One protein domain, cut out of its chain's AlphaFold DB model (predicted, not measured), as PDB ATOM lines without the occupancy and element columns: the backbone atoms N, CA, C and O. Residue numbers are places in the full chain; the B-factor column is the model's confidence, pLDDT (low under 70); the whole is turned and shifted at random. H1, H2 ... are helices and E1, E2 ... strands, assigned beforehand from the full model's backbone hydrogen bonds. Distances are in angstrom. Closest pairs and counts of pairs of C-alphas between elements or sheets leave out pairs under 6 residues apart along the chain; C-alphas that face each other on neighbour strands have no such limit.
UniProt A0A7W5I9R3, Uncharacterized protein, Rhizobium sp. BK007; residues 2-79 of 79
ATOM      1  N   ALA A   2     214.065 236.042 239.005       44.78
ATOM      2  CA  ALA A   2     214.162 236.029 240.464       44.78
ATOM      3  C   ALA A   2     213.062 235.114 241.019       44.78
ATOM      4  O   ALA A   2     211.889 235.324 240.720       44.78
ATOM      5  N   ILE A   3     213.446 234.075 241.762       53.56
ATOM      6  CA  ILE A   3     212.498 233.180 242.428       53.56
ATOM      7  C   ILE A   3     212.155 233.824 243.773       53.56
ATOM      8  O   ILE A   3     212.958 233.791 244.703       53.56
ATOM      9  N   ALA A   4     210.987 234.457 243.843       62.00
ATOM     10  CA  ALA A   4     210.409 234.935 245.090       62.00
ATOM     11  C   ALA A   4     209.475 233.844 245.634       62.00
ATOM     12  O   ALA A   4     208.438 233.586 245.032       62.00
ATOM     13  N   PHE A   5     209.858 233.181 246.726       76.00
ATOM     14  CA  PHE A   5     208.995 232.218 247.417       76.00
ATOM     15  C   PHE A   5     208.060 232.916 248.405       76.00
ATOM     16  O   PHE A   5     208.451 233.860 249.096       76.00
ATOM     17  N   MET A   6     206.836 232.406 248.520       83.38
ATOM     18  CA  MET A   6     205.838 232.874 249.480       83.38
ATOM     19  C   MET A   6     205.634 231.884 250.628       83.38
ATOM     20  O   MET A   6     205.808 230.673 250.493       83.38
ATOM     21  N   LEU A   7     205.182 232.397 251.777       83.94
ATOM     22  CA  LEU A   7     204.933 231.580 252.969       83.94
ATOM     23  C   LEU A   7     203.909 230.469 252.718       83.94
ATOM     24  O   LEU A   7     204.051 229.374 253.254       83.94
ATOM     25  N   ASP A   8     202.906 230.729 251.878       85.31
ATOM     26  CA  ASP A   8     201.911 229.725 251.502       85.31
ATOM     27  C   ASP A   8     202.542 228.548 250.739       85.31
ATOM     28  O   ASP A   8     202.225 227.391 251.006       85.31
ATOM     29  N   GLU A   9     203.503 228.814 249.851       86.50
ATOM     30  CA  GLU A   9     204.213 227.783 249.084       86.50
ATOM     31  C   GLU A   9     205.108 226.938 249.991       86.50
ATOM     32  O   GLU A   9     205.108 225.708 249.895       86.50
ATOM     33  N   ILE A  10     205.795 227.581 250.939       85.88
ATOM     34  CA  ILE A  10     206.571 226.891 251.975       85.88
ATOM     35  C   ILE A  10     205.655 226.021 252.841       85.88
ATOM     36  O   ILE A  10     205.956 224.852 253.082       85.88
ATOM     37  N   ASN A  11     204.512 226.546 253.284       85.00
ATOM     38  CA  ASN A  11     203.561 225.792 254.097       85.00
ATOM     39  C   ASN A  11     202.985 224.594 253.336       85.00
ATOM     40  O   ASN A  11     202.837 223.518 253.915       85.00
ATOM     41  N   ARG A  12     202.710 224.739 252.035       84.38
ATOM     42  CA  ARG A  12     202.300 223.623 251.169       84.38
ATOM     43  C   ARG A  12     203.404 222.584 251.030       84.38
ATOM     44  O   ARG A  12     203.117 221.397 251.164       84.38
ATOM     45  N   ALA A  13     204.651 223.008 250.827       82.94
ATOM     46  CA  ALA A  13     205.795 222.102 250.773       82.94
ATOM     47  C   ALA A  13     205.988 221.334 252.090       82.94
ATOM     48  O   ALA A  13     206.357 220.161 252.050       82.94
ATOM     49  N   LYS A  14     205.676 221.959 253.234       75.56
ATOM     50  CA  LYS A  14     205.740 221.367 254.582       75.56
ATOM     51  C   LYS A  14     204.451 220.644 255.014       75.56
ATOM     52  O   LYS A  14     204.399 220.064 256.100       75.56
ATOM     53  N   LYS A  15     203.386 220.635 254.208       74.00
ATOM     54  CA  LYS A  15     202.142 219.930 254.552       74.00
ATOM     55  C   LYS A  15     202.340 218.424 254.336       74.00
ATOM     56  O   LYS A  15     202.637 217.991 253.229       74.00
ATOM     57  N   GLY A  16     202.182 217.626 255.398       63.72
ATOM     58  CA  GLY A  16     202.403 216.167 255.370       63.72
ATOM     59  C   GLY A  16     203.766 215.695 255.903       63.72
ATOM     60  O   GLY A  16     204.138 214.546 255.691       63.72
ATOM     61  N   VAL A  17     204.504 216.560 256.612       59.09
ATOM     62  CA  VAL A  17     205.869 216.302 257.129       59.09
ATOM     63  C   VAL A  17     205.956 215.200 258.190       59.09
ATOM     64  O   VAL A  17     207.040 214.671 258.412       59.09
ATOM     65  N   ALA A  18     204.841 214.763 258.780       58.44
ATOM     66  CA  ALA A  18     204.848 213.706 259.798       58.44
ATOM     67  C   ALA A  18     205.525 212.391 259.341       58.44
ATOM     68  O   ALA A  18     205.910 211.590 260.187       58.44
ATOM     69  N   SER A  19     205.703 212.171 258.029       61.50
ATOM     70  CA  SER A  19     206.376 210.994 257.466       61.50
ATOM     71  C   SER A  19     207.569 211.301 256.545       61.50
ATOM     72  O   SER A  19     208.038 210.390 255.858       61.50
ATOM     73  N   ARG A  20     208.036 212.554 256.445       71.44
ATOM     74  CA  ARG A  20     209.154 212.907 255.551       71.44
ATOM     75  C   ARG A  20     210.496 212.831 256.262       71.44
ATOM     76  O   ARG A  20     210.648 213.192 257.422       71.44
ATOM     77  N   THR A  21     211.497 212.373 255.520       80.00
ATOM     78  CA  THR A  21     212.895 212.476 255.942       80.00
ATOM     79  C   THR A  21     213.375 213.919 255.793       80.00
ATOM     80  O   THR A  21     212.964 214.620 254.869       80.00
ATOM     81  N   VAL A  22     214.329 214.335 256.632       81.00
ATOM     82  CA  VAL A  22     214.960 215.668 256.565       81.00
ATOM     83  C   VAL A  22     215.424 216.015 255.143       81.00
ATOM     84  O   VAL A  22     215.260 217.139 254.681       81.00
ATOM     85  N   ARG A  23     215.952 215.031 254.402       84.06
ATOM     86  CA  ARG A  23     216.394 215.224 253.014       84.06
ATOM     87  C   ARG A  23     215.248 215.627 252.080       84.06
ATOM     88  O   ARG A  23     215.454 216.477 251.224       84.06
ATOM     89  N   GLN A  24     214.066 215.028 252.217       84.56
ATOM     90  CA  GLN A  24     212.918 215.346 251.358       84.56
ATOM     91  C   GLN A  24     212.420 216.774 251.590       84.56
ATOM     92  O   GLN A  24     212.074 217.457 250.628       84.56
ATOM     93  N   ASP A  25     212.447 217.235 252.839       82.56
ATOM     94  CA  ASP A  25     212.077 218.609 253.176       82.56
ATOM     95  C   ASP A  25     213.085 219.619 252.622       82.56
ATOM     96  O   ASP A  25     212.687 220.616 252.021       82.56
ATOM     97  N   LEU A  26     214.387 219.333 252.733       85.19
ATOM     98  CA  LEU A  26     215.431 220.178 252.147       85.19
ATOM     99  C   LEU A  26     215.310 220.268 250.621       85.19
ATOM    100  O   LEU A  26     215.412 221.360 250.068       85.19
ATOM    101  N   THR A  27     215.029 219.155 249.938       88.50
ATOM    102  CA  THR A  27     214.806 219.157 248.484       88.50
ATOM    103  C   THR A  27     213.587 219.995 248.099       88.50
ATOM    104  O   THR A  27     213.642 220.736 247.119       88.50
ATOM    105  N   ALA A  28     212.494 219.910 248.864       87.81
ATOM    106  CA  ALA A  28     211.289 220.690 248.598       87.81
ATOM    107  C   ALA A  28     211.521 222.198 248.796       87.81
ATOM    108  O   ALA A  28     211.091 222.993 247.965       87.81
ATOM    109  N   LEU A  29     212.244 222.593 249.848       88.75
ATOM    110  CA  LEU A  29     212.616 223.991 250.088       88.75
ATOM    111  C   LEU A  29     213.570 224.520 249.008       88.75
ATOM    112  O   LEU A  29     213.360 225.610 248.480       88.75
ATOM    113  N   HIS A  30     214.565 223.723 248.615       89.19
ATOM    114  CA  HIS A  30     215.494 224.088 247.549       89.19
ATOM    115  C   HIS A  30     214.785 224.281 246.200       89.19
ATOM    116  O   HIS A  30     215.094 225.216 245.466       89.19
ATOM    117  N   ALA A  31     213.785 223.452 245.885       89.19
ATOM    118  CA  ALA A  31     212.974 223.605 244.674       89.19
ATOM    119  C   ALA A  31     212.160 224.914 244.647       89.19
ATOM    120  O   ALA A  31     211.869 225.425 243.568       89.19
ATOM    121  N   LEU A  32     211.832 225.476 245.816       88.50
ATOM    122  CA  LEU A  32     211.197 226.791 245.954       88.50
ATOM    123  C   LEU A  32     212.198 227.956 245.884       88.50
ATOM    124  O   LEU A  32     211.799 229.111 245.978       88.50
ATOM    125  N   GLY A  33     213.497 227.684 245.732       90.00
ATOM    126  CA  GLY A  33     214.539 228.711 245.715       90.00
ATOM    127  C   GLY A  33     215.036 229.130 247.100       90.00
ATOM    128  O   GLY A  33     215.747 230.130 247.203       90.00
ATOM    129  N   VAL A  34     214.698 228.382 248.157       90.50
ATOM    130  CA  VAL A  34     215.309 228.558 249.481       90.50
ATOM    131  C   VAL A  34     216.716 227.962 249.453       90.50
ATOM    132  O   VAL A  34     216.900 226.777 249.185       90.50
ATOM    133  N   VAL A  35     217.711 228.785 249.756       91.25
ATOM    134  CA  VAL A  35     219.129 228.403 249.807       91.25
ATOM    135  C   VAL A  35     219.506 227.935 251.209       91.25
ATOM    136  O   VAL A  35     220.185 226.926 251.376       91.25
ATOM    137  N   THR A  36     219.049 228.660 252.227       90.88
ATOM    138  CA  THR A  36     219.264 228.323 253.634       90.88
ATOM    139  C   THR A  36     218.056 228.748 254.461       90.88
ATOM    140  O   THR A  36     217.256 229.580 254.029       90.88
ATOM    141  N   TYR A  37     217.890 228.156 255.639       91.69
ATOM    142  CA  TYR A  37     216.870 228.572 256.591       91.69
ATOM    143  C   TYR A  37     217.343 228.359 258.029       91.69
ATOM    144  O   TYR A  37     218.118 227.444 258.316       91.69
ATOM    145  N   THR A  38     216.839 229.186 258.937       93.06
ATOM    146  CA  THR A  38     217.102 229.108 260.375       93.06
ATOM    147  C   THR A  38     215.791 228.854 261.099       93.06
ATOM    148  O   THR A  38     214.852 229.638 260.988       93.06
ATOM    149  N   GLY A  39     215.710 227.743 261.830       90.06
ATOM    150  CA  GLY A  39     214.584 227.431 262.708       90.06
ATOM    151  C   GLY A  39     214.878 227.850 264.145       90.06
ATOM    152  O   GLY A  39     215.863 227.406 264.730       90.06
ATOM    153  N   TYR A  40     214.012 228.671 264.728       89.00
ATOM    154  CA  TYR A  40     214.122 229.127 266.108       89.00
ATOM    155  C   TYR A  40     213.259 228.253 267.010       89.00
ATOM    156  O   TYR A  40     212.033 228.347 267.013       89.00
ATOM    157  N   ILE A  41     213.911 227.418 267.815       84.62
ATOM    158  CA  ILE A  41     213.229 226.498 268.738       84.62
ATOM    159  C   ILE A  41     212.454 227.268 269.817       84.62
ATOM    160  O   ILE A  41     211.380 226.837 270.224       84.62
ATOM    161  N   SER A  42     212.955 228.434 270.235       84.00
ATOM    162  CA  SER A  42     212.398 229.230 271.339       84.00
ATOM    163  C   SER A  42     210.940 229.648 271.150       84.00
ATOM    164  O   SER A  42     210.219 229.818 272.127       84.00
ATOM    165  N   ASN A  43     210.498 229.834 269.909       84.00
ATOM    166  CA  ASN A  43     209.144 230.295 269.596       84.00
ATOM    167  C   ASN A  43     208.575 229.645 268.316       84.00
ATOM    168  O   ASN A  43     207.512 230.020 267.819       84.00
ATOM    169  N   GLY A  44     209.285 228.660 267.767       85.56
ATOM    170  CA  GLY A  44     208.871 227.850 266.627       85.56
ATOM    171  C   GLY A  44     208.884 228.557 265.270       85.56
ATOM    172  O   GLY A  44     208.461 227.952 264.286       85.56
ATOM    173  N   HIS A  45     209.340 229.810 265.175       90.25
ATOM    174  CA  HIS A  45     209.397 230.492 263.881       90.25
ATOM    175  C   HIS A  45     210.613 230.059 263.052       90.25
ATOM    176  O   HIS A  45     211.596 229.533 263.573       90.25
ATOM    177  N   CYS A  46     210.549 230.275 261.744       91.50
ATOM    178  CA  CYS A  46     211.632 230.018 260.805       91.50
ATOM    179  C   CYS A  46     211.902 231.262 259.959       91.50
ATOM    180  O   CYS A  46     210.968 231.958 259.560       91.50
ATOM    181  N   GLU A  47     213.163 231.488 259.626       94.19
ATOM    182  CA  GLU A  47     213.595 232.461 258.626       94.19
ATOM    183  C   GLU A  47     214.162 231.714 257.421       94.19
ATOM    184  O   GLU A  47     214.974 230.806 257.583       94.19
ATOM    185  N   TYR A  48     213.704 232.060 256.222       92.75
ATOM    186  CA  TYR A  48     214.092 231.439 254.959       92.75
ATOM    187  C   TYR A  48     214.810 232.464 254.090       92.75
ATOM    188  O   TYR A  48     214.341 233.593 253.943       92.75
ATOM    189  N   PHE A  49     215.912 232.046 253.477       92.81
ATOM    190  CA  PHE A  49     216.789 232.906 252.692       92.81
ATOM    191  C   PHE A  49     216.948 232.330 251.286       92.81
ATOM    192  O   PHE A  49     217.315 231.165 251.120       92.81
ATOM    193  N   GLY A  50     216.651 233.142 250.276       90.88
ATOM    194  CA  GLY A  50     216.784 232.827 248.858       90.88
ATOM    195  C   GLY A  50     217.904 233.598 248.179       90.88
ATOM    196  O   GLY A  50     218.645 234.348 248.807       90.88
ATOM    197  N   GLY A  51     218.004 233.435 246.861       85.50
ATOM    198  CA  GLY A  51     218.819 234.328 246.038       85.50
ATOM    199  C   GLY A  51     218.209 235.734 245.922       85.50
ATOM    200  O   GLY A  51     217.011 235.915 246.131       85.50
ATOM    201  N   ASN A  52     219.028 236.710 245.518       82.94
ATOM    202  CA  ASN A  52     218.627 238.104 245.255       82.94
ATOM    203  C   ASN A  52     217.967 238.809 246.456       82.94
ATOM    204  O   ASN A  52     216.928 239.445 246.292       82.94
ATOM    205  N   ASP A  53     218.535 238.648 247.654       81.12
ATOM    206  CA  ASP A  53     218.051 239.254 248.907       81.12
ATOM    207  C   ASP A  53     216.604 238.888 249.289       81.12
ATOM    208  O   ASP A  53     215.988 239.525 250.146       81.12
ATOM    209  N   ASN A  54     216.052 237.824 248.693       85.06
ATOM    210  CA  ASN A  54     214.732 237.341 249.058       85.06
ATOM    211  C   ASN A  54     214.776 236.674 250.440       85.06
ATOM    212  O   ASN A  54     215.425 235.641 250.625       85.06
ATOM    213  N   THR A  55     214.061 237.247 251.401       91.12
ATOM    214  CA  THR A  55     213.976 236.746 252.774       91.12
ATOM    215  C   THR A  55     212.529 236.672 253.225       91.12
ATOM    216  O   THR A  55     211.704 237.522 252.892       91.12
ATOM    217  N   LEU A  56     212.203 235.630 253.986       92.56
ATOM    218  CA  LEU A  56     210.851 235.412 254.480       92.56
ATOM    219  C   LEU A  56     210.879 234.862 255.897       92.56
ATOM    220  O   LEU A  56     211.578 233.894 256.187       92.56
ATOM    221  N   ARG A  57     210.041 235.430 256.757       92.12
ATOM    222  CA  ARG A  57     209.870 234.993 258.140       92.12
ATOM    223  C   ARG A  57     208.515 234.317 258.315       92.12
ATOM    224  O   ARG A  57     207.487 234.888 257.952       92.12
ATOM    225  N   SER A  58     208.497 233.106 258.868       90.12
ATOM    226  CA  SER A  58     207.245 232.465 259.267       90.12
ATOM    227  C   SER A  58     206.703 233.083 260.559       90.12
ATOM    228  O   SER A  58     207.476 233.596 261.370       90.12
ATOM    229  N   PRO A  59     205.389 232.975 260.806       88.62
ATOM    230  CA  PRO A  59     204.807 233.299 262.093       88.62
ATOM    231  C   PRO A  59     205.453 232.506 263.230       88.62
ATOM    232  O   PRO A  59     205.946 231.389 263.046       88.62
ATOM    233  N   THR A  60     205.396 233.104 264.412       87.88
ATOM    234  CA  THR A  60     205.683 232.461 265.689       87.88
ATOM    235  C   THR A  60     204.586 231.447 266.023       87.88
ATOM    236  O   THR A  60     203.403 231.751 265.885       87.88
ATOM    237  N   ILE A  61     204.982 230.244 266.445       84.81
ATOM    238  CA  ILE A  61     204.067 229.134 266.767       84.81
ATOM    239  C   ILE A  61     203.799 229.074 268.273       84.81
ATOM    240  O   ILE A  61     202.689 228.761 268.697       84.81
ATOM    241  N   HIS A  62     204.809 229.394 269.083       78.06
ATOM    242  CA  HIS A  62     204.721 229.364 270.539       78.06
ATOM    243  C   HIS A  62     204.975 230.756 271.112       78.06
ATOM    244  O   HIS A  62     205.861 231.453 270.612       78.06
ATOM    245  N   PRO A  63     204.238 231.174 272.155       74.25
ATOM    246  CA  PRO A  63     204.587 232.386 272.879       74.25
ATOM    247  C   PRO A  63     206.037 232.282 273.355       74.25
ATOM    248  O   PRO A  63     206.493 231.207 273.751       74.25
ATOM    249  N   LEU A  64     206.770 233.393 273.268       70.00
ATOM    250  CA  LEU A  64     208.123 233.450 273.798       70.00
ATOM    251  C   LEU A  64     208.016 233.205 275.306       70.00
ATOM    252  O   LEU A  64     207.421 234.016 276.015       70.00
ATOM    253  N   TYR A  65     208.533 232.080 275.789       66.19
ATOM    254  CA  TYR A  65     208.655 231.881 277.224       66.19
ATOM    255  C   TYR A  65     209.758 232.819 277.711       66.19
ATOM    256  O   TYR A  65     210.917 232.670 277.320       66.19
ATOM    257  N   GLU A  66     209.392 233.817 278.513       66.00
ATOM    258  CA  GLU A  66     210.382 234.627 279.210       66.00
ATOM    259  C   GLU A  66     211.164 233.712 280.150       66.00
ATOM    260  O   GLU A  66     210.606 233.090 281.057       66.00
ATOM    261  N   ILE A  67     212.473 233.618 279.921       66.75
ATOM    262  CA  ILE A  67     213.375 233.121 280.951       66.75
ATOM    263  C   ILE A  67     213.362 234.197 282.031       66.75
ATOM    264  O   ILE A  67     213.932 235.272 281.842       66.75
ATOM    265  N   LEU A  68     212.667 233.922 283.132       63.22
ATOM    266  CA  LEU A  68     212.667 234.798 284.294       63.22
ATOM    267  C   LEU A  68     214.118 234.978 284.760       63.22
ATOM    268  O   LEU A  68     214.844 234.004 284.961       63.22
ATOM    269  N   SER A  69     214.546 236.230 284.921       65.31
ATOM    270  CA  SER A  69     215.889 236.579 285.406       65.31
ATOM    271  C   SER A  69     216.117 236.196 286.870       65.31
ATOM    272  O   SER A  69     217.241 236.255 287.360       65.31
ATOM    273  N   GLU A  70     215.049 235.811 287.567       64.94
ATOM    274  CA  GLU A  70     215.040 235.445 288.975       64.94
ATOM    275  C   GLU A  70     214.455 234.038 289.127       64.94
ATOM    276  O   GLU A  70     213.395 233.715 288.593       64.94
ATOM    277  N   THR A  71     215.178 233.181 289.844       62.28
ATOM    278  CA  THR A  71     214.717 231.846 290.237       62.28
ATOM    279  C   THR A  71     214.283 231.896 291.693       62.28
ATOM    280  O   THR A  71     215.062 232.299 292.557       62.28
ATOM    281  N   ASP A  72     213.063 231.446 291.975       73.06
ATOM    282  CA  ASP A  72     212.618 231.203 293.343       73.06
ATOM    283  C   ASP A  72     213.359 229.980 293.907       73.06
ATOM    284  O   ASP A  72     213.160 228.836 293.482       73.06
ATOM    285  N   ARG A  73     214.250 230.248 294.867       68.25
ATOM    286  CA  ARG A  73     215.087 229.248 295.536       68.25
ATOM    287  C   ARG A  73     214.253 228.170 296.234       68.25
ATOM    288  O   ARG A  73     214.674 227.014 296.227       68.25
ATOM    289  N   ASP A  74     213.097 228.517 296.795       70.94
ATOM    290  CA  ASP A  74     212.254 227.571 297.535       70.94
ATOM    291  C   ASP A  74     211.459 226.660 296.583       70.94
ATOM    292  O   ASP A  74     211.177 225.502 296.902       70.94
ATOM    293  N   SER A  75     211.175 227.146 295.371       63.84
ATOM    294  CA  SER A  75     210.519 226.389 294.298       63.84
ATOM    295  C   SER A  75     211.462 225.422 293.565       63.84
ATOM    296  O   SER A  75     211.033 224.358 293.120       63.84
ATOM    297  N   ALA A  76     212.757 225.744 293.462       58.75
ATOM    298  CA  ALA A  76     213.739 224.942 292.723       58.75
ATOM    299  C   ALA A  76     214.087 223.591 293.384       58.75
ATOM    300  O   ALA A  76     214.610 222.701 292.718       58.75
ATOM    301  N   HIS A  77     213.800 223.415 294.680       51.72
ATOM    302  CA  HIS A  77     214.150 222.199 295.428       51.72
ATOM    303  C   HIS A  77     213.072 221.092 295.377       51.72
ATOM    304  O   HIS A  77     213.290 220.007 295.909       51.72
ATOM    305  N   ARG A  78     211.912 221.334 294.748       49.66
ATOM    306  CA  ARG A  78     210.787 220.374 294.691       49.66
ATOM    307  C   ARG A  78     210.645 219.617 293.358       49.66
ATOM    308  O   ARG A  78     209.546 219.153 293.060       49.66
ATOM    309  N   ALA A  79     211.718 219.499 292.575       45.19
ATOM    310  CA  ALA A  79     211.758 218.693 291.348       45.19
ATOM    311  C   ALA A  79     212.469 217.352 291.571       45.19
ATOM    312  O   ALA A  79     213.525 217.358 292.243       45.19
TER     313      ALA A  79
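What this domain is: This is residues 2 to 79 of the 79 residues of an uncharacterized protein of Rhizobium sp. BK007 (UniProt A0A7W5I9R3). With little regular structure, a small three-stranded sheet, H2 over its strand E1 and H1 grazing it, makes a body from which residues 67 to 79 stick out as a tail. The 78 printed residues include H1, H2, E1, E2, E3 in chain order, 31 residues in named elements, mixed class; the sheet E1 - E2 - E3 is antiparallel. It is only just extended, close to loose, radius of gyration of the C-alphas 17.5 A, spanning 57 by 31 by 18 A.

How they stand to each other: E1, residues 34 to 39, E2, 46 to 50, and E3, 55 to 57, form a meander, each strand the antiparallel neighbour of the one before. Within hydrogen-bond range are N 38 and O 47, 2.8 A, and N 48 and O 56, 2.8 A. H2, residues 22 to 31, is over E1, height over the sheet 9.6 A. H1, residues 7 to 13, touches H2, closest C-alphas Ala 13 and Ala 28, 6.1 A. In both, every O i to N i+4 pair is within hydrogen-bond range.

Where its parts are: H2 measures 14.4 A, E1 and E2 13.3 A each, H1 9.8 A, E3 7.0 A. H1 begins at C-alpha 7 (204.933, 231.580, 252.969); E3 ends at C-alpha 57 (209.870, 234.993, 258.140).

The domain as a whole: The printed part has no cut; no link is long. pLDDT is under 70 in 20 residues, among them 65 to 71.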